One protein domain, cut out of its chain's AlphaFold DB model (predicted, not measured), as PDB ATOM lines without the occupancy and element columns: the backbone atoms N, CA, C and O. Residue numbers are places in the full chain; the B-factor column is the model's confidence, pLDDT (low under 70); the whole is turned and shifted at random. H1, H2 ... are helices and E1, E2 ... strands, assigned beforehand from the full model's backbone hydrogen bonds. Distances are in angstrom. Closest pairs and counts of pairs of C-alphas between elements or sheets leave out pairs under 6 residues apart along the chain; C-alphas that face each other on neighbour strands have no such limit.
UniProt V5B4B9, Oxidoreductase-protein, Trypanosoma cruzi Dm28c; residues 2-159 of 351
ATOM      1  N   GLU A   2     312.048 356.614 425.038       89.12
ATOM      2  CA  GLU A   2     313.468 356.840 424.717       89.12
ATOM      3  C   GLU A   2     313.974 356.043 423.499       89.12
ATOM      4  O   GLU A   2     314.461 356.632 422.547       89.12
ATOM      5  N   LEU A   3     313.723 354.727 423.432       89.62
ATOM      6  CA  LEU A   3     314.086 353.911 422.260       89.62
ATOM      7  C   LEU A   3     313.505 354.444 420.934       89.62
ATOM      8  O   LEU A   3     314.170 354.399 419.906       89.62
ATOM      9  N   LEU A   4     312.255 354.924 420.944       88.75
ATOM     10  CA  LEU A   4     311.636 355.503 419.750       88.75
ATOM     11  C   LEU A   4     312.273 356.847 419.409       88.75
ATOM     12  O   LEU A   4     312.539 357.083 418.241       88.75
ATOM     13  N   GLU A   5     312.539 357.693 420.400       88.62
ATOM     14  CA  GLU A   5     313.172 359.004 420.212       88.62
ATOM     15  C   GLU A   5     314.586 358.863 419.639       88.62
ATOM     16  O   GLU A   5     314.908 359.513 418.647       88.62
ATOM     17  N   THR A   6     315.394 357.944 420.176       87.25
ATOM     18  CA  THR A   6     316.744 357.650 419.669       87.25
ATOM     19  C   THR A   6     316.720 357.118 418.235       87.25
ATOM     20  O   THR A   6     317.618 357.404 417.444       87.25
ATOM     21  N   CYS A   7     315.699 356.337 417.876       88.06
ATOM     22  CA  CYS A   7     315.581 355.742 416.546       88.06
ATOM     23  C   CYS A   7     314.810 356.605 415.532       88.06
ATOM     24  O   CYS A   7     314.847 356.301 414.338       88.06
ATOM     25  N   ALA A   8     314.110 357.657 415.964       84.75
ATOM     26  CA  ALA A   8     313.252 358.498 415.125       84.75
ATOM     27  C   ALA A   8     314.048 359.558 414.342       84.75
ATOM     28  O   ALA A   8     313.727 360.745 414.372       84.75
ATOM     29  N   SER A   9     315.072 359.132 413.601       84.12
ATOM     30  CA  SER A   9     315.859 360.007 412.728       84.12
ATOM     31  C   SER A   9     316.023 359.420 411.324       84.12
ATOM     32  O   SER A   9     316.020 358.202 411.118       84.12
ATOM     33  N   LYS A  10     316.191 360.302 410.329       80.12
ATOM     34  CA  LYS A  10     316.490 359.891 408.944       80.12
ATOM     35  C   LYS A  10     317.844 359.189 408.827       80.12
ATOM     36  O   LYS A  10     318.022 358.382 407.924       80.12
ATOM     37  N   GLU A  11     318.765 359.480 409.741       84.44
ATOM     38  CA  GLU A  11     320.098 358.879 409.795       84.44
ATOM     39  C   GLU A  11     320.046 357.437 410.302       84.44
ATOM     40  O   GLU A  11     320.747 356.587 409.767       84.44
ATOM     41  N   MET A  12     319.174 357.134 411.273       82.75
ATOM     42  CA  MET A  12     319.054 355.793 411.860       82.75
ATOM     43  C   MET A  12     318.200 354.833 411.027       82.75
ATOM     44  O   MET A  12     318.386 353.615 411.098       82.75
ATOM     45  N   ALA A  13     317.283 355.353 410.207       81.50
ATOM     46  CA  ALA A  13     316.362 354.536 409.418       81.50
ATOM     47  C   ALA A  13     317.055 353.500 408.495       81.50
ATOM     48  O   ALA A  13     316.627 352.340 408.512       81.50
ATOM     49  N   PRO A  14     318.129 353.828 407.742       82.00
ATOM     50  CA  PRO A  14     318.848 352.849 406.923       82.00
ATOM     51  C   PRO A  14     319.496 351.725 407.739       82.00
ATOM     52  O   PRO A  14     319.479 350.575 407.299       82.00
ATOM     53  N   PHE A  15     320.023 352.026 408.932       82.19
ATOM     54  CA  PHE A  15     320.641 351.028 409.812       82.19
ATOM     55  C   PHE A  15     319.597 350.071 410.383       82.19
ATOM     56  O   PHE A  15     319.753 348.856 410.270       82.19
ATOM     57  N   ILE A  16     318.488 350.605 410.908       83.12
ATOM     58  CA  ILE A  16     317.362 349.793 411.399       83.12
ATOM     59  C   ILE A  16     316.851 348.888 410.273       83.12
ATOM     60  O   ILE A  16     316.669 347.689 410.473       83.12
ATOM     61  N   TYR A  17     316.670 349.438 409.070       80.88
ATOM     62  CA  TYR A  17     316.260 348.661 407.901       80.88
ATOM     63  C   TYR A  17     317.264 347.552 407.563       80.88
ATOM     64  O   TYR A  17     316.865 346.404 407.374       80.88
ATOM     65  N   GLY A  18     318.559 347.875 407.529       78.25
ATOM     66  CA  GLY A  18     319.632 346.912 407.297       78.25
ATOM     67  C   GLY A  18     319.597 345.756 408.295       78.25
ATOM     68  O   GLY A  18     319.655 344.603 407.882       78.25
ATOM     69  N   ILE A  19     319.400 346.035 409.583       78.88
ATOM     70  CA  ILE A  19     319.347 345.007 410.636       78.88
ATOM     71  C   ILE A  19     318.079 344.148 410.514       78.88
ATOM     72  O   ILE A  19     318.134 342.916 410.609       78.88
ATOM     73  N   VAL A  20     316.924 344.772 410.250       77.44
ATOM     74  CA  VAL A  20     315.654 344.053 410.052       77.44
ATOM     75  C   VAL A  20     315.726 343.125 408.831       77.44
ATOM     76  O   VAL A  20     315.211 342.005 408.891       77.44
ATOM     77  N   MET A  21     316.359 343.570 407.739       72.88
ATOM     78  CA  MET A  21     316.357 342.860 406.452       72.88
ATOM     79  C   MET A  21     317.555 341.925 406.240       72.88
ATOM     80  O   MET A  21     317.387 340.875 405.625       72.88
ATOM     81  N   ASN A  22     318.742 342.269 406.745       63.31
ATOM     82  CA  ASN A  22     320.025 341.637 406.399       63.31
ATOM     83  C   ASN A  22     320.820 341.108 407.613       63.31
ATOM     84  O   ASN A  22     322.027 340.924 407.520       63.31
ATOM     85  N   GLY A  23     320.177 340.791 408.738       58.81
ATOM     86  CA  GLY A  23     320.863 340.232 409.919       58.81
ATOM     87  C   GLY A  23     321.113 338.713 409.889       58.81
ATOM     88  O   GLY A  23     320.852 338.057 410.891       58.81
ATOM     89  N   GLY A  24     321.451 338.105 408.740       56.59
ATOM     90  CA  GLY A  24     321.728 336.650 408.638       56.59
ATOM     91  C   GLY A  24     320.565 335.711 409.022       56.59
ATOM     92  O   GLY A  24     320.735 334.504 409.173       56.59
ATOM     93  N   SER A  25     319.371 336.272 409.192       62.69
ATOM     94  CA  SER A  25     318.162 335.616 409.689       62.69
ATOM     95  C   SER A  25     317.039 335.717 408.663       62.69
ATOM     96  O   SER A  25     317.114 336.530 407.743       62.69
ATOM     97  N   SER A  26     315.973 334.926 408.821       64.25
ATOM     98  CA  SER A  26     314.837 334.947 407.891       64.25
ATOM     99  C   SER A  26     314.302 336.344 407.626       64.25
ATOM    100  O   SER A  26     314.068 337.118 408.559       64.25
ATOM    101  N   LEU A  27     314.045 336.627 406.347       67.56
ATOM    102  CA  LEU A  27     313.370 337.843 405.924       67.56
ATOM    103  C   LEU A  27     312.019 337.938 406.645       67.56
ATOM    104  O   LEU A  27     311.131 337.105 406.467       67.56
ATOM    105  N   CYS A  28     311.862 338.970 407.460       69.81
ATOM    106  CA  CYS A  28     310.589 339.341 408.052       69.81
ATOM    107  C   CYS A  28     310.317 340.796 407.696       69.81
ATOM    108  O   CYS A  28     311.225 341.622 407.690       69.81
ATOM    109  N   TYR A  29     309.060 341.101 407.394       77.31
ATOM    110  CA  TYR A  29     308.637 342.444 407.018       77.31
ATOM    111  C   TYR A  29     307.735 342.979 408.128       77.31
ATOM    112  O   TYR A  29     306.527 342.700 408.105       77.31
ATOM    113  N   PRO A  30     308.300 343.691 409.125       82.75
ATOM    114  CA  PRO A  30     307.499 344.403 410.099       82.75
ATOM    115  C   PRO A  30     306.514 345.325 409.392       82.75
ATOM    116  O   PRO A  30     306.844 346.015 408.428       82.75
ATOM    117  N   ARG A  31     305.276 345.302 409.862       85.00
ATOM    118  CA  ARG A  31     304.203 346.185 409.413       85.00
ATOM    119  C   ARG A  31     303.972 347.230 410.485       85.00
ATOM    120  O   ARG A  31     304.303 347.019 411.647       85.00
ATOM    121  N   LEU A  32     303.288 348.303 410.119       86.12
ATOM    122  CA  LEU A  32     302.906 349.339 411.073       86.12
ATOM    123  C   LEU A  32     302.148 348.778 412.290       86.12
ATOM    124  O   LEU A  32     302.403 349.188 413.414       86.12
ATOM    125  N   ILE A  33     301.306 347.758 412.092       86.25
ATOM    126  CA  ILE A  33     300.625 347.079 413.203       86.25
ATOM    127  C   ILE A  33     301.592 346.374 414.173       86.25
ATOM    128  O   ILE A  33     301.309 346.312 415.362       86.25
ATOM    129  N   ASP A  34     302.752 345.886 413.711       88.56
ATOM    130  CA  ASP A  34     303.765 345.313 414.614       88.56
ATOM    131  C   ASP A  34     304.374 346.393 415.495       88.56
ATOM    132  O   ASP A  34     304.524 346.191 416.693       88.56
ATOM    133  N   MET A  35     304.681 347.556 414.915       88.62
ATOM    134  CA  MET A  35     305.211 348.694 415.661       88.62
ATOM    135  C   MET A  35     304.224 349.155 416.741       88.62
ATOM    136  O   MET A  35     304.623 349.363 417.883       88.62
ATOM    137  N   LEU A  36     302.932 349.245 416.411       89.12
ATOM    138  CA  LEU A  36     301.888 349.610 417.374       89.12
ATOM    139  C   LEU A  36     301.706 348.557 418.478       89.12
ATOM    140  O   LEU A  36     301.449 348.917 419.622       89.12
ATOM    141  N   ASN A  37     301.893 347.273 418.165       89.25
ATOM    142  CA  ASN A  37     301.856 346.201 419.165       89.25
ATOM    143  C   ASN A  37     303.076 346.227 420.099       89.25
ATOM    144  O   ASN A  37     302.935 345.958 421.288       89.25
ATOM    145  N   VAL A  38     304.267 346.553 419.579       92.00
ATOM    146  CA  VAL A  38     305.490 346.709 420.391       92.00
ATOM    147  C   VAL A  38     305.396 347.941 421.298       92.00
ATOM    148  O   VAL A  38     305.897 347.918 422.421       92.00
ATOM    149  N   PHE A  39     304.739 349.005 420.832       92.56
ATOM    150  CA  PHE A  39     304.611 350.274 421.547       92.56
ATOM    151  C   PHE A  39     303.135 350.666 421.750       92.56
ATOM    152  O   PHE A  39     302.673 351.653 421.178       92.56
ATOM    153  N   PRO A  40     302.376 349.949 422.604       91.88
ATOM    154  CA  PRO A  40     300.923 350.134 422.751       91.88
ATOM    155  C   PRO A  40     300.515 351.485 423.369       91.88
ATOM    156  O   PRO A  40     299.348 351.897 423.285       91.88
ATOM    157  N   PHE A  41     301.473 352.181 423.993       93.06
ATOM    158  CA  PHE A  41     301.315 353.548 424.496       93.06
ATOM    159  C   PHE A  41     301.261 354.589 423.368       93.06
ATOM    160  O   PHE A  41     300.761 355.688 423.587       93.06
ATOM    161  N   VAL A  42     301.743 354.263 422.163       90.06
ATOM    162  CA  VAL A  42     301.669 355.158 421.006       90.06
ATOM    163  C   VAL A  42     300.223 355.203 420.524       90.06
ATOM    164  O   VAL A  42     299.674 354.208 420.050       90.06
ATOM    165  N   LYS A  43     299.594 356.373 420.639       88.88
ATOM    166  CA  LYS A  43     298.250 356.639 420.120       88.88
ATOM    167  C   LYS A  43     298.369 357.529 418.889       88.88
ATOM    168  O   LYS A  43     298.695 358.704 419.007       88.88
ATOM    169  N   ILE A  44     298.134 356.954 417.711       87.88
ATOM    170  CA  ILE A  44     298.135 357.686 416.440       87.88
ATOM    171  C   ILE A  44     296.674 357.931 416.039       87.88
ATOM    172  O   ILE A  44     295.943 356.950 415.883       87.88
ATOM    173  N   PRO A  45     296.234 359.192 415.869       92.94
ATOM    174  CA  PRO A  45     294.927 359.497 415.291       92.94
ATOM    175  C   PRO A  45     294.757 358.840 413.917       92.94
ATOM    176  O   PRO A  45     295.718 358.750 413.148       92.94
ATOM    177  N   ILE A  46     293.541 358.396 413.584       89.62
ATOM    178  CA  ILE A  46     293.288 357.672 412.328       89.62
ATOM    179  C   ILE A  46     293.598 358.539 411.101       89.62
ATOM    180  O   ILE A  46     294.236 358.059 410.167       89.62
ATOM    181  N   GLU A  47     293.265 359.829 411.133       91.88
ATOM    182  CA  GLU A  47     293.666 360.810 410.117       91.88
ATOM    183  C   GLU A  47     295.184 360.841 409.896       91.88
ATOM    184  O   GLU A  47     295.640 360.765 408.754       91.88
ATOM    185  N   ARG A  48     295.982 360.859 410.974       89.69
ATOM    186  CA  ARG A  48     297.446 360.845 410.851       89.69
ATOM    187  C   ARG A  48     297.946 359.517 410.289       89.69
ATOM    188  O   ARG A  48     298.893 359.509 409.510       89.69
ATOM    189  N   LEU A  49     297.306 358.401 410.647       87.75
ATOM    190  CA  LEU A  49     297.613 357.081 410.095       87.75
ATOM    191  C   LEU A  49     297.364 357.026 408.578       87.75
ATOM    192  O   LEU A  49     298.192 356.504 407.825       87.75
ATOM    193  N   LEU A  50     296.238 357.578 408.125       87.56
ATOM    194  CA  LEU A  50     295.882 357.658 406.708       87.56
ATOM    195  C   LEU A  50     296.860 358.551 405.936       87.56
ATOM    196  O   LEU A  50     297.291 358.177 404.847       87.56
ATOM    197  N   GLU A  51     297.278 359.668 406.528       86.75
ATOM    198  CA  GLU A  51     298.263 360.573 405.935       86.75
ATOM    199  C   GLU A  51     299.637 359.904 405.739       86.75
ATOM    200  O   GLU A  51     300.237 360.029 404.672       86.75
ATOM    201  N   VAL A  52     300.129 359.150 406.733       83.31
ATOM    202  CA  VAL A  52     301.471 358.532 406.661       83.31
ATOM    203  C   VAL A  52     301.517 357.219 405.874       83.31
ATOM    204  O   VAL A  52     302.583 356.830 405.404       83.31
ATOM    205  N   SER A  53     300.393 356.504 405.752       81.44
ATOM    206  CA  SER A  53     300.350 355.181 405.104       81.44
ATOM    207  C   SER A  53     300.365 355.239 403.573       81.44
ATOM    208  O   SER A  53     300.790 354.273 402.934       81.44
ATOM    209  N   GLY A  54     299.974 356.375 402.989       81.56
ATOM    210  CA  GLY A  54     299.919 356.581 401.545       81.56
ATOM    211  C   GLY A  54     298.893 355.687 400.823       81.56
ATOM    212  O   GLY A  54     298.377 354.710 401.371       81.56
ATOM    213  N   PRO A  55     298.559 355.998 399.559       83.56
ATOM    214  CA  PRO A  55     297.627 355.187 398.786       83.56
ATOM    215  C   PRO A  55     298.234 353.826 398.416       83.56
ATOM    216  O   PRO A  55     299.426 353.706 398.115       83.56
ATOM    217  N   LEU A  56     297.384 352.795 398.346       81.62
ATOM    218  CA  LEU A  56     297.776 351.497 397.796       81.62
ATOM    219  C   LEU A  56     298.254 351.658 396.351       81.62
ATOM    220  O   LEU A  56     297.564 352.224 395.502       81.62
ATOM    221  N   ARG A  57     299.437 351.119 396.056       82.44
ATOM    222  CA  ARG A  57     300.028 351.195 394.718       82.44
ATOM    223  C   ARG A  57     299.570 350.026 393.843       82.44
ATOM    224  O   ARG A  57     299.580 348.882 394.310       82.44
ATOM    225  N   PRO A  58     299.246 350.260 392.558       81.56
ATOM    226  CA  PRO A  58     298.974 349.173 391.629       81.56
ATOM    227  C   PRO A  58     300.245 348.350 391.388       81.56
ATOM    228  O   PRO A  58     301.358 348.882 391.345       81.56
ATOM    229  N   ARG A  59     300.084 347.040 391.178       84.81
ATOM    230  CA  ARG A  59     301.184 346.159 390.774       84.81
ATOM    231  C   ARG A  59     301.014 345.764 389.315       84.81
ATOM    232  O   ARG A  59     299.951 345.304 388.913       84.81
ATOM    233  N   ARG A  60     302.065 345.981 388.527       84.06
ATOM    234  CA  ARG A  60     302.092 345.644 387.103       84.06
ATOM    235  C   ARG A  60     302.483 344.181 386.934       84.06
ATOM    236  O   ARG A  60     303.366 343.694 387.638       84.06
ATOM    237  N   PHE A  61     301.838 343.517 385.985       86.12
ATOM    238  CA  PHE A  61     302.165 342.168 385.546       86.12
ATOM    239  C   PHE A  61     302.173 342.153 384.021       86.12
ATOM    240  O   PHE A  61     301.315 342.782 383.400       86.12
ATOM    241  N   SER A  62     303.113 341.431 383.422       86.50
ATOM    242  CA  SER A  62     303.060 341.161 381.993       86.50
ATOM    243  C   SER A  62     301.969 340.148 381.690       86.50
ATOM    244  O   SER A  62     301.830 339.114 382.350       86.50
ATOM    245  N   VAL A  63     301.195 340.485 380.668       88.06
ATOM    246  CA  VAL A  63     300.195 339.611 380.073       88.06
ATOM    247  C   VAL A  63     300.928 338.515 379.308       88.06
ATOM    248  O   VAL A  63     301.858 338.803 378.558       88.06
ATOM    249  N   SER A  64     300.531 337.268 379.535       93.31
ATOM    250  CA  SER A  64     301.048 336.101 378.816       93.31
ATOM    251  C   SER A  64     300.113 335.634 377.713       93.31
ATOM    252  O   SER A  64     300.554 334.956 376.790       93.31
ATOM    253  N   ASP A  65     298.829 335.968 377.813       93.12
ATOM    254  CA  ASP A  65     297.862 335.697 376.762       93.12
ATOM    255  C   ASP A  65     296.616 336.580 376.886       93.12
ATOM    256  O   ASP A  65     296.375 337.165 377.943       93.12
ATOM    257  N   TYR A  66     295.810 336.668 375.834       90.19
ATOM    258  CA  TYR A  66     294.544 337.398 375.859       90.19
ATOM    259  C   TYR A  66     293.537 336.858 374.835       90.19
ATOM    260  O   TYR A  66     293.903 336.179 373.877       90.19
ATOM    261  N   THR A  67     292.257 337.185 375.024       89.19
ATOM    262  CA  THR A  67     291.200 336.939 374.032       89.19
ATOM    263  C   THR A  67     290.447 338.223 373.719       89.19
ATOM    264  O   THR A  67     290.278 339.086 374.585       89.19
ATOM    265  N   LEU A  68     290.006 338.352 372.473       86.25
ATOM    266  CA  LEU A  68     289.188 339.465 372.007       86.25
ATOM    267  C   LEU A  68     287.758 338.970 371.770       86.25
ATOM    268  O   LEU A  68     287.530 337.774 371.597       86.25
ATOM    269  N   ASP A  69     286.800 339.882 371.836       82.38
ATOM    270  CA  ASP A  69     285.424 339.641 371.432       82.38
ATOM    271  C   ASP A  69     285.324 339.774 369.907       82.38
ATOM    272  O   ASP A  69     285.673 340.820 369.352       82.38
ATOM    273  N   ASP A  70     284.870 338.712 369.246       71.31
ATOM    274  CA  ASP A  70     284.700 338.667 367.790       71.31
ATOM    275  C   ASP A  70     283.376 339.319 367.344       71.31
ATOM    276  O   ASP A  70     283.141 339.474 366.148       71.31
ATOM    277  N   SER A  71     282.499 339.710 368.284       70.00
ATOM    278  CA  SER A  71     281.139 340.182 367.981       70.00
ATOM    279  C   SER A  71     281.009 341.677 367.637       70.00
ATOM    280  O   SER A  71     279.927 342.110 367.239       70.00
ATOM    281  N   SER A  72     282.076 342.478 367.746       56.50
ATOM    282  CA  SER A  72     282.057 343.921 367.443       56.50
ATOM    283  C   SER A  72     283.155 344.338 366.460       56.50
ATOM    284  O   SER A  72     284.266 343.816 366.488       56.50
ATOM    285  N   ALA A  73     282.863 345.338 365.616       60.00
ATOM    286  CA  ALA A  73     283.825 345.912 364.663       60.00
ATOM    287  C   ALA A  73     285.094 346.457 365.354       60.00
ATOM    288  O   ALA A  73     286.188 346.419 364.791       60.00
ATOM    289  N   GLU A  74     284.963 346.904 366.605       64.62
ATOM    290  CA  GLU A  74     286.082 347.160 367.507       64.62
ATOM    291  C   GLU A  74     286.369 345.906 368.336       64.62
ATOM    292  O   GLU A  74     285.548 345.499 369.158       64.62
ATOM    293  N   LYS A  75     287.539 345.287 368.144       69.25
ATOM    294  CA  LYS A  75     287.951 344.102 368.910       69.25
ATOM    295  C   LYS A  75     288.118 344.456 370.393       69.25
ATOM    296  O   LYS A  75     289.158 344.977 370.805       69.25
ATOM    297  N   ARG A  76     287.101 344.176 371.209       78.38
ATOM    298  CA  ARG A  76     287.107 344.459 372.651       78.38
ATOM    299  C   ARG A  76     287.836 343.350 373.409       78.38
ATOM    300  O   ARG A  76     287.659 342.176 373.120       78.38
ATOM    301  N   LEU A  77     288.644 343.704 374.406       80.62
ATOM    302  CA  LEU A  77     289.317 342.724 375.263       80.62
ATOM    303  C   LEU A  77     288.293 341.936 376.093       80.62
ATOM    304  O   LEU A  77     287.553 342.530 376.880       80.62
ATOM    305  N   ARG A  78     288.277 340.609 375.935       86.00
ATOM    306  CA  ARG A  78     287.372 339.696 376.648       86.00
ATOM    307  C   ARG A  78     288.032 339.076 377.874       86.00
ATOM    308  O   ARG A  78     287.421 339.017 378.938       86.00
ATOM    309  N   SER A  79     289.274 338.616 377.747       87.81
ATOM    310  CA  SER A  79     290.032 338.068 378.876       87.81
ATOM    311  C   SER A  79     291.533 338.294 378.730       87.81
ATOM    312  O   SER A  79     292.043 338.493 377.627       87.81
ATOM    313  N   ILE A  80     292.238 338.241 379.861       88.19
ATOM    314  CA  ILE A  80     293.701 338.255 379.936       88.19
ATOM    315  C   ILE A  80     294.184 337.077 380.773       88.19
ATOM    316  O   ILE A  80     293.538 336.676 381.742       88.19
ATOM    317  N   GLN A  81     295.360 336.573 380.432       91.38
ATOM    318  CA  GLN A  81     296.118 335.625 381.225       91.38
ATOM    319  C   GLN A  81     297.362 336.327 381.767       91.38
ATOM    320  O   GLN A  81     298.080 337.013 381.038       91.38
ATOM    321  N   LEU A  82     297.619 336.146 383.059       90.31
ATOM    322  CA  LEU A  82     298.802 336.666 383.732       90.31
ATOM    323  C   LEU A  82     299.728 335.511 384.105       90.31
ATOM    324  O   LEU A  82     299.276 334.472 384.586       90.31
ATOM    325  N   CYS A  83     301.032 335.727 383.962       91.06
ATOM    326  CA  CYS A  83     302.049 334.861 384.544       91.06
ATOM    327  C   CYS A  83     302.719 335.610 385.693       91.06
ATOM    328  O   CYS A  83     303.366 336.640 385.492       91.06
ATOM    329  N   LEU A  84     302.543 335.112 386.914       89.69
ATOM    330  CA  LEU A  84     303.052 335.771 388.107       89.69
ATOM    331  C   LEU A  84     303.590 334.769 389.117       89.69
ATOM    332  O   LEU A  84     303.167 333.617 389.185       89.69
ATOM    333  N   ARG A  85     304.542 335.238 389.922       89.38
ATOM    334  CA  ARG A  85     305.147 334.466 391.000       89.38
ATOM    335  C   ARG A  85     304.459 334.829 392.306       89.38
ATOM    336  O   ARG A  85     304.434 336.000 392.692       89.38
ATOM    337  N   ARG A  86     303.962 333.816 393.016       89.25
ATOM    338  CA  ARG A  86     303.490 333.982 394.393       89.25
ATOM    339  C   ARG A  86     304.667 334.395 395.279       89.25
ATOM    340  O   ARG A  86     305.720 333.758 395.247       89.25
ATOM    341  N   VAL A  87     304.498 335.479 396.033       87.12
ATOM    342  CA  VAL A  87     305.511 335.966 396.978       87.12
ATOM    343  C   VAL A  87     305.056 335.593 398.373       87.12
ATOM    344  O   VAL A  87     304.228 336.286 398.956       87.12
ATOM    345  N   ASP A  88     305.618 334.507 398.880       84.31
ATOM    346  CA  ASP A  88     305.423 334.050 400.246       84.31
ATOM    347  C   ASP A  88     306.789 333.890 400.896       84.31
ATOM    348  O   ASP A  88     307.684 333.258 400.331       84.31
ATOM    349  N   VAL A  89     306.944 334.473 402.076       78.62
ATOM    350  CA  VAL A  89     308.163 334.371 402.869       78.62
ATOM    351  C   VAL A  89     307.835 333.550 404.093       78.62
ATOM    352  O   VAL A  89     306.944 333.894 404.871       78.62
ATOM    353  N   ILE A  90     308.529 332.431 404.210       74.00
ATOM    354  CA  ILE A  90     308.351 331.446 405.267       74.00
ATOM    355  C   ILE A  90     309.468 331.657 406.284       74.00
ATOM    356  O   ILE A  90     310.598 331.972 405.909       74.00
ATOM    357  N   GLY A  91     309.150 331.497 407.568       65.56
ATOM    358  CA  GLY A  91     310.158 331.557 408.618       65.56
ATOM    359  C   GLY A  91     311.083 330.349 408.561       65.56
ATOM    360  O   GLY A  91     310.656 329.226 408.809       65.56
ATOM    361  N   VAL A  92     312.352 330.586 408.255       57.94
ATOM    362  CA  VAL A  92     313.464 329.667 408.520       57.94
ATOM    363  C   VAL A  92     314.054 330.044 409.882       57.94
ATOM    364  O   VAL A  92     314.337 331.219 410.136       57.94
ATOM    365  N   LYS A  93     314.222 329.073 410.784       54.47
ATOM    366  CA  LYS A  93     314.994 329.304 412.012       54.47
ATOM    367  C   LYS A  93     316.427 329.641 411.600       54.47
ATOM    368  O   LYS A  93     317.020 328.898 410.826       54.47
ATOM    369  N   SER A  94     316.937 330.782 412.046       50.28
ATOM    370  CA  SER A  94     318.365 331.075 411.974       50.28
ATOM    371  C   SER A  94     318.905 330.984 413.389       50.28
ATOM    372  O   SER A  94     318.345 331.615 414.283       50.28
ATOM    373  N   ASP A  95     319.953 330.186 413.565       44.91
ATOM    374  CA  ASP A  95     320.657 329.993 414.836       44.91
ATOM    375  C   ASP A  95     321.841 330.969 414.988       44.91
ATOM    376  O   ASP A  95     322.644 330.846 415.910       44.91
ATOM    377  N   ASN A  96     321.964 331.965 414.104       48.09
ATOM    378  CA  ASN A  96     323.064 332.923 414.161       48.09
ATOM    379  C   ASN A  96     322.702 334.134 415.026       48.09
ATOM    380  O   ASN A  96     322.160 335.129 414.542       48.09
ATOM    381  N   VAL A  97     323.064 334.046 416.305       49.00
ATOM    382  CA  VAL A  97     323.243 335.206 417.185       49.00
ATOM    383  C   VAL A  97     324.626 335.784 416.879       49.00
ATOM    384  O   VAL A  97     325.643 335.265 417.332       49.00
ATOM    385  N   GLY A  98     324.677 336.808 416.028       51.09
ATOM    386  CA  GLY A  98     325.894 337.595 415.843       51.09
ATOM    387  C   GLY A  98     326.172 338.423 417.099       51.09
ATOM    388  O   GLY A  98     325.256 339.031 417.644       51.09
ATOM    389  N   ASN A  99     327.430 338.449 417.547       49.59
ATOM    390  CA  ASN A  99     327.931 339.373 418.570       49.59
ATOM    391  C   ASN A  99     328.067 340.791 417.979       49.59
ATOM    392  O   ASN A  99     329.170 341.330 417.898       49.59
ATOM    393  N   ASP A 100     326.959 341.371 417.519       55.62
ATOM    394  CA  ASP A 100     326.938 342.765 417.082       55.62
ATOM    395  C   ASP A 100     326.780 343.689 418.297       55.62
ATOM    396  O   ASP A 100     326.111 343.372 419.283       55.62
ATOM    397  N   GLU A 101     327.421 344.851 418.226       60.34
ATOM    398  CA  GLU A 101     327.374 345.883 419.256       60.34
ATOM    399  C   GLU A 101     325.914 346.304 419.515       60.34
ATOM    400  O   GLU A 101     325.191 346.743 418.612       60.34
ATOM    401  N   VAL A 102     325.445 346.125 420.754       72.19
ATOM    402  CA  VAL A 102     324.046 346.370 421.126       72.19
ATOM    403  C   VAL A 102     323.789 347.875 421.164       72.19
ATOM    404  O   VAL A 102     324.029 348.540 422.169       72.19
ATOM    405  N   ASN A 103     323.278 348.423 420.062       84.38
ATOM    406  CA  ASN A 103     322.812 349.806 419.980       84.38
ATOM    407  C   ASN A 103     321.273 349.882 419.894       84.38
ATOM    408  O   ASN A 103     320.577 348.878 419.715       84.38
ATOM    409  N   ALA A 104     320.719 351.092 420.011       86.38
ATOM    410  CA  ALA A 104     319.272 351.318 419.976       86.38
ATOM    411  C   ALA A 104     318.600 350.790 418.688       86.38
ATOM    412  O   ALA A 104     317.491 350.258 418.748       86.38
ATOM    413  N   ALA A 105     319.276 350.871 417.534       85.44
ATOM    414  CA  ALA A 105     318.750 350.338 416.278       85.44
ATOM    415  C   ALA A 105     318.640 348.808 416.302       85.44
ATOM    416  O   ALA A 105     317.621 348.282 415.851       85.44
ATOM    417  N   CYS A 106     319.631 348.109 416.869       85.38
ATOM    418  CA  CYS A 106     319.591 346.657 417.065       85.38
ATOM    419  C   CYS A 106     318.396 346.257 417.939       85.38
ATOM    420  O   CYS A 106     317.571 345.441 417.524       85.38
ATOM    421  N   ILE A 107     318.224 346.919 419.090       88.25
ATOM    422  CA  ILE A 107     317.123 346.640 420.027       88.25
ATOM    423  C   ILE A 107     315.757 346.862 419.361       88.25
ATOM    424  O   ILE A 107     314.846 346.037 419.497       88.25
ATOM    425  N   LEU A 108     315.579 347.978 418.644       89.06
ATOM    426  CA  LEU A 108     314.323 348.264 417.949       89.06
ATOM    427  C   LEU A 108     314.055 347.241 416.840       89.06
ATOM    428  O   LEU A 108     312.937 346.728 416.737       89.06
ATOM    429  N   ALA A 109     315.068 346.931 416.029       86.00
ATOM    430  CA  ALA A 109     314.956 345.956 414.957       86.00
ATOM    431  C   ALA A 109     314.523 344.590 415.503       86.00
ATOM    432  O   ALA A 109     313.520 344.051 415.040       86.00
ATOM    433  N   GLU A 110     315.193 344.066 416.530       85.44
ATOM    434  CA  GLU A 110     314.850 342.783 417.158       85.44
ATOM    435  C   GLU A 110     313.410 342.739 417.673       85.44
ATOM    436  O   GLU A 110     312.688 341.775 417.398       85.44
ATOM    437  N   LYS A 111     312.944 343.801 418.345       89.12
ATOM    438  CA  LYS A 111     311.548 343.891 418.808       89.12
ATOM    439  C   LYS A 111     310.555 343.837 417.646       89.12
ATOM    440  O   LYS A 111     309.555 343.119 417.723       89.12
ATOM    441  N   LEU A 112     310.832 344.556 416.557       87.88
ATOM    442  CA  LEU A 112     309.989 344.544 415.360       87.88
ATOM    443  C   LEU A 112     309.994 343.175 414.666       87.88
ATOM    444  O   LEU A 112     308.939 342.709 414.222       87.88
ATOM    445  N   ARG A 113     311.151 342.502 414.604       82.94
ATOM    446  CA  ARG A 113     311.253 341.134 414.075       82.94
ATOM    447  C   ARG A 113     310.434 340.165 414.923       82.94
ATOM    448  O   ARG A 113     309.617 339.433 414.368       82.94
ATOM    449  N   ALA A 114     310.586 340.199 416.247       82.69
ATOM    450  CA  ALA A 114     309.837 339.347 417.169       82.69
ATOM    451  C   ALA A 114     308.316 339.523 417.016       82.69
ATOM    452  O   ALA A 114     307.584 338.537 416.910       82.69
ATOM    453  N   ALA A 115     307.836 340.766 416.910       86.38
ATOM    454  CA  ALA A 115     306.421 341.048 416.674       86.38
ATOM    455  C   ALA A 115     305.926 340.514 415.314       86.38
ATOM    456  O   ALA A 115     304.869 339.878 415.238       86.38
ATOM    457  N   ALA A 116     306.714 340.691 414.248       81.31
ATOM    458  CA  ALA A 116     306.381 340.164 412.926       81.31
ATOM    459  C   ALA A 116     306.322 338.622 412.906       81.31
ATOM    460  O   ALA A 116     305.421 338.056 412.276       81.31
ATOM    461  N   LEU A 117     307.243 337.951 413.612       78.25
ATOM    462  CA  LEU A 117     307.260 336.495 413.799       78.25
ATOM    463  C   LEU A 117     306.024 336.014 414.575       78.25
ATOM    464  O   LEU A 117     305.352 335.076 414.139       78.25
ATOM    465  N   HIS A 118     305.677 336.693 415.673       79.75
ATOM    466  CA  HIS A 118     304.507 336.363 416.490       79.75
ATOM    467  C   HIS A 118     303.205 336.431 415.679       79.75
ATOM    468  O   HIS A 118     302.384 335.511 415.722       79.75
ATOM    469  N   ARG A 119     303.037 337.474 414.854       79.81
ATOM    470  CA  ARG A 119     301.891 337.574 413.934       79.81
ATOM    471  C   ARG A 119     301.854 336.428 412.917       79.81
ATOM    472  O   ARG A 119     300.769 335.973 412.554       79.81
ATOM    473  N   GLY A 120     303.013 335.999 412.416       69.62
ATOM    474  CA  GLY A 120     303.109 334.855 411.507       69.62
ATOM    475  C   GLY A 120     302.576 333.570 412.145       69.62
ATOM    476  O   GLY A 120     301.811 332.852 411.506       69.62
ATOM    477  N   SER A 121     302.919 333.333 413.417       68.69
ATOM    478  CA  SER A 121     302.455 332.178 414.202       68.69
ATOM    479  C   SER A 121     300.937 332.200 414.435       68.69
ATOM    480  O   SER A 121     300.251 331.225 414.149       68.69
ATOM    481  N   MET A 122     300.385 333.347 414.846       65.69
ATOM    482  CA  MET A 122     298.946 333.510 415.123       65.69
ATOM    483  C   MET A 122     298.049 333.318 413.887       65.69
ATOM    484  O   MET A 122     296.923 332.844 414.002       65.69
ATOM    485  N   ASN A 123     298.535 333.672 412.692       57.34
ATOM    486  CA  ASN A 123     297.793 333.500 411.435       57.34
ATOM    487  C   ASN A 123     297.933 332.094 410.819       57.34
ATOM    488  O   ASN A 123     297.299 331.812 409.797       57.34
ATOM    489  N   GLY A 124     298.773 331.228 411.391       53.84
ATOM    490  CA  GLY A 124     298.914 329.823 411.012       53.84
ATOM    491  C   GLY A 124     297.983 328.947 411.844       53.84
ATOM    492  O   GLY A 124     298.438 328.241 412.733       53.84
ATOM    493  N   GLY A 125     296.672 329.010 411.600       44.25
ATOM    494  CA  GLY A 125     295.725 328.125 412.282       44.25
ATOM    495  C   GLY A 125     296.037 326.651 411.998       44.25
ATOM    496  O   GLY A 125     296.177 326.302 410.835       44.25
ATOM    497  N   ASN A 126     296.148 325.829 413.055       43.03
ATOM    498  CA  ASN A 126     296.185 324.353 413.117       43.03
ATOM    499  C   ASN A 126     296.130 323.575 411.779       43.03
ATOM    500  O   ASN A 126     295.201 322.807 411.531       43.03
ATOM    501  N   CYS A 127     297.142 323.700 410.922       43.16
ATOM    502  CA  CYS A 127     297.298 322.836 409.755       43.16
ATOM    503  C   CYS A 127     298.672 322.155 409.774       43.16
ATOM    504  O   CYS A 127     299.686 322.712 409.349       43.16
ATOM    505  N   ASN A 128     298.661 320.935 410.329       43.34
ATOM    506  CA  ASN A 128     299.631 319.846 410.182       43.34
ATOM    507  C   ASN A 128     301.014 320.262 409.650       43.34
ATOM    508  O   ASN A 128     301.277 320.178 408.455       43.34
ATOM    509  N   GLY A 129     301.908 320.686 410.549       50.31
ATOM    510  CA  GLY A 129     303.350 320.755 410.279       50.31
ATOM    511  C   GLY A 129     303.821 321.818 409.280       50.31
ATOM    512  O   GLY A 129     304.997 321.812 408.919       50.31
ATOM    513  N   THR A 130     302.958 322.738 408.835       54.69
ATOM    514  CA  THR A 130     303.349 323.765 407.855       54.69
ATOM    515  C   THR A 130     303.964 324.980 408.556       54.69
ATOM    516  O   THR A 130     303.364 325.563 409.457       54.69
ATOM    517  N   THR A 131     305.165 325.386 408.147       59.03
ATOM    518  CA  THR A 131     305.873 326.553 408.695       59.03
ATOM    519  C   THR A 131     305.078 327.855 408.483       59.03
ATOM    520  O   THR A 131     304.575 328.096 407.380       59.03
ATOM    521  N   PRO A 132     304.949 328.730 409.504       65.56
ATOM    522  CA  PRO A 132     304.134 329.937 409.402       65.56
ATOM    523  C   PRO A 132     304.707 330.931 408.379       65.56
ATOM    524  O   PRO A 132     305.916 331.177 408.312       65.56
ATOM    525  N   PHE A 133     303.822 331.545 407.589       66.38
ATOM    526  CA  PHE A 133     304.188 332.609 406.652       66.38
ATOM    527  C   PHE A 133     304.471 333.913 407.407       66.38
ATOM    528  O   PHE A 133     303.574 334.485 408.028       66.38
ATOM    529  N   LEU A 134     305.693 334.430 407.292       72.75
ATOM    530  CA  LEU A 134     306.109 335.712 407.872       72.75
ATOM    531  C   LEU A 134     305.649 336.903 407.037       72.75
ATOM    532  O   LEU A 134     305.356 337.978 407.566       72.75
ATOM    533  N   PHE A 135     305.558 336.710 405.723       79.00
ATOM    534  CA  PHE A 135     305.034 337.712 404.812       79.00
ATOM    535  C   PHE A 135     304.349 337.060 403.614       79.00
ATOM    536  O   PHE A 135     304.810 336.059 403.072       79.00
ATOM    537  N   LYS A 136     303.244 337.673 403.197       82.44
ATOM    538  CA  LYS A 136     302.480 337.325 402.001       82.44
ATOM    539  C   LYS A 136     302.399 338.574 401.139       82.44
ATOM    540  O   LYS A 136     302.024 339.636 401.642       82.44
ATOM    541  N   GLY A 137     302.736 338.454 399.862       85.19
ATOM    542  CA  GLY A 137     302.676 339.561 398.917       85.19
ATOM    543  C   GLY A 137     301.249 340.091 398.789       85.19
ATOM    544  O   GLY A 137     300.333 339.328 398.495       85.19
ATOM    545  N   HIS A 138     301.071 341.403 398.964       84.19
ATOM    546  CA  HIS A 138     299.751 342.049 398.993       84.19
ATOM    547  C   HIS A 138     298.894 341.795 397.745       84.19
ATOM    548  O   HIS A 138     297.674 341.766 397.851       84.19
ATOM    549  N   VAL A 139     299.522 341.589 396.581       86.38
ATOM    550  CA  VAL A 139     298.821 341.360 395.306       86.38
ATOM    551  C   VAL A 139     299.005 339.931 394.794       86.38
ATOM    552  O   VAL A 139     298.031 339.273 394.442       86.38
ATOM    553  N   SER A 140     300.234 339.402 394.786       88.44
ATOM    554  CA  SER A 140     300.500 338.075 394.218       88.44
ATOM    555  C   SER A 140     299.907 336.927 395.038       88.44
ATOM    556  O   SER A 140     299.464 335.944 394.450       88.44
ATOM    557  N   HIS A 141     299.851 337.037 396.372       86.69
ATOM    558  CA  HIS A 141     299.273 335.976 397.202       86.69
ATOM    559  C   HIS A 141     297.754 335.848 396.998       86.69
ATOM    560  O   HIS A 141     297.314 334.742 396.676       86.69
ATOM    561  N   PRO A 142     296.941 336.924 397.096       83.56
ATOM    562  CA  PRO A 142     295.516 336.842 396.776       83.56
ATOM    563  C   PRO A 142     295.228 336.344 395.355       83.56
ATOM    564  O   PRO A 142     294.352 335.502 395.194       83.56
ATOM    565  N   LEU A 143     295.984 336.791 394.341       85.56
ATOM    566  CA  LEU A 143     295.786 336.345 392.954       85.56
ATOM    567  C   LEU A 143     296.033 334.840 392.776       85.56
ATOM    568  O   LEU A 143     295.254 334.163 392.114       85.56
ATOM    569  N   CYS A 144     297.075 334.292 393.406       85.62
ATOM    570  CA  CYS A 144     297.372 332.858 393.334       85.62
ATOM    571  C   CYS A 144     296.477 331.983 394.228       85.62
ATOM    572  O   CYS A 144     296.540 330.762 394.117       85.62
ATOM    573  N   THR A 145     295.699 332.569 395.142       78.31
ATOM    574  CA  THR A 145     294.836 331.842 396.097       78.31
ATOM    575  C   THR A 145     293.350 332.147 395.897       78.31
ATOM    576  O   THR A 145     292.518 331.787 396.728       78.31
ATOM    577  N   PHE A 146     293.003 332.806 394.786       72.81
ATOM    578  CA  PHE A 146     291.647 333.265 394.498       72.81
ATOM    579  C   PHE A 146     290.628 332.117 394.475       72.81
ATOM    580  O   PHE A 146     289.560 332.242 395.066       72.81
ATOM    581  N   GLY A 147     290.992 330.973 393.885       63.22
ATOM    582  CA  GLY A 147     290.132 329.785 393.799       63.22
ATOM    583  C   GLY A 147     289.800 329.118 395.141       63.22
ATOM    584  O   GLY A 147     289.031 328.167 395.164       63.22
ATOM    585  N   SER A 148     290.359 329.598 396.253       59.50
ATOM    586  CA  SER A 148     290.148 329.046 397.596       59.50
ATOM    587  C   SER A 148     289.247 329.919 398.478       59.50
ATOM    588  O   SER A 148     289.166 329.673 399.680       59.50
ATOM    589  N   ARG A 149     288.619 330.978 397.939       59.59
ATOM    590  CA  ARG A 149     287.869 331.948 398.754       59.59
ATOM    591  C   ARG A 149     286.354 331.720 398.719       59.59
ATOM    592  O   ARG A 149     285.797 331.584 397.637       59.59
ATOM    593  N   PRO A 150     285.677 331.790 399.881       60.75
ATOM    594  CA  PRO A 150     284.222 331.673 399.955       60.75
ATOM    595  C   PRO A 150     283.469 332.891 399.389       60.75
ATOM    596  O   PRO A 150     282.273 332.795 399.153       60.75
ATOM    597  N   HIS A 151     284.144 334.029 399.160       61.44
ATOM    598  CA  HIS A 151     283.517 335.272 398.696       61.44
ATOM    599  C   HIS A 151     284.281 335.904 397.515       61.44
ATOM    600  O   HIS A 151     285.519 335.871 397.517       61.44
ATOM    601  N   PRO A 152     283.580 336.533 396.546       63.78
ATOM    602  CA  PRO A 152     284.205 337.272 395.449       63.78
ATOM    603  C   PRO A 152     285.057 338.438 395.965       63.78
ATOM    604  O   PRO A 152     284.609 339.216 396.805       63.78
ATOM    605  N   LEU A 153     286.278 338.593 395.443       66.25
ATOM    606  CA  LEU A 153     287.105 339.773 395.700       66.25
ATOM    607  C   LEU A 153     286.971 340.742 394.515       66.25
ATOM    608  O   LEU A 153     287.404 340.381 393.417       66.25
ATOM    609  N   PRO A 154     286.413 341.953 394.690       65.50
ATOM    610  CA  PRO A 154     286.389 342.935 393.616       65.50
ATOM    611  C   PRO A 154     287.824 343.359 393.288       65.50
ATOM    612  O   PRO A 154     288.578 343.794 394.160       65.50
ATOM    613  N   MET A 155     288.216 343.203 392.024       67.44
ATOM    614  CA  MET A 155     289.520 343.615 391.514       67.44
ATOM    615  C   MET A 155     289.326 344.623 390.392       67.44
ATOM    616  O   MET A 155     288.619 344.356 389.423       67.44
ATOM    617  N   PHE A 156     289.995 345.766 390.506       70.75
ATOM    618  CA  PHE A 156     290.045 346.760 389.443       70.75
ATOM    619  C   PHE A 156     291.288 346.510 388.600       70.75
ATOM    620  O   PHE A 156     292.416 346.606 389.088       70.75
ATOM    621  N   VAL A 157     291.078 346.166 387.334       69.06
ATOM    622  CA  VAL A 157     292.157 345.901 386.383       69.06
ATOM    623  C   VAL A 157     292.130 346.986 385.317       69.06
ATOM    624  O   VAL A 157     291.179 347.094 384.551       69.06
ATOM    625  N   GLY A 158     293.187 347.794 385.267       68.31
ATOM    626  CA  GLY A 158     293.448 348.692 384.147       68.31
ATOM    627  C   GLY A 158     294.417 348.029 383.175       68.31
ATOM    628  O   GLY A 158     295.549 347.727 383.555       68.31
ATOM    629  N   THR A 159     294.003 347.816 381.927       65.06
ATOM    630  CA  THR A 159     294.868 347.253 380.877       65.06
ATOM    631  C   THR A 159     295.032 348.230 379.722       65.06
ATOM    632  O   THR A 159     294.066 348.871 379.316       65.06
TER     633      THR A 159
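This is residues 2 to 159 of the 351 residues of the protein "Oxidoreductase-protein" of Trypanosoma cruzi Dm28c (UniProt V5B4B9). A two-stranded hairpin, E1 and E2, makes one end of a long, loose model; at the other end the long helix H5 is the core of a helical body, with H1, H2 and H3 packed crosswise on it. Between these ends lie the small two-stranded sheet of E3 and E4, beside the later part of H5, and the short helix H6; H4 touches no helix, and residues 146 to 152 stick out. The printed part has 158 residues, with six named helices and four named strands in the order H1 H2 H3 H4 E1 E2 E3 H5 E4 H6; both sheets are antiparallel. The class is mixed, helices and strands, with under half of the residues, 76, in named elements. The whole is loose, with a radius of gyration of the C-alphas of 20.7 A, and spans 69 by 41 by 27 A.

E1 is residues 63 to 69, 17.1 A long, from C-alpha 63 at (300.195, 339.611, 380.073), and E2 is residues 76 to 82, 17.9 A. E3 is residues 88 to 90 and E4 residues 133 to 136. H5, residues 104 to 122, is 27.5 A long, from C-alpha 104 at (319.272, 351.318, 419.976) to C-alpha 122 at (298.946, 333.510, 415.123). H1 is residues 2 to 7, H2 residues 13 to 22, H3 residues 32 to 38, H4 residues 46 to 53 and H6 residues 140 to 144.

E1 and E2 form a hairpin, antiparallel at 157 degrees, with N 67 and O 79 2.9 A apart, within hydrogen-bond range. E3 and E4 are antiparallel at 169 degrees, with N 89 and O 135 at 2.8 A. The closest C-alphas of H5 and E4 are those of Gly 120 and Leu 134, 4.8 A apart. H5 is the hub. With residues 105 to 113 alone it touches H2, the same way at a steep tilt of 49 degrees, closest at C-alphas 16 and 105, 5.1 A. With residues 111 to 119 alone it touches H3, about perpendicular at 77 degrees, closest at C-alphas 34 and 115, 5.4 A. With residues 104 to 108 alone it touches H1, about perpendicular at 84 degrees, closest at C-alphas 3 and 104, 6.2 A. H4 and H6 are each apart from H5. In the six helices every O i to N i+4 pair is within hydrogen-bond range.

The two C-alphas farthest apart, those of Ala 73 and Asn 99, are 70.0 A apart. The printed part has no cut. The link from E3 to H5, 13 residues, is long. The mean pLDDT of the printed part is 76.9; 48 residues are under 70, among them 91 to 101, 120 to 133 and 147 to 155.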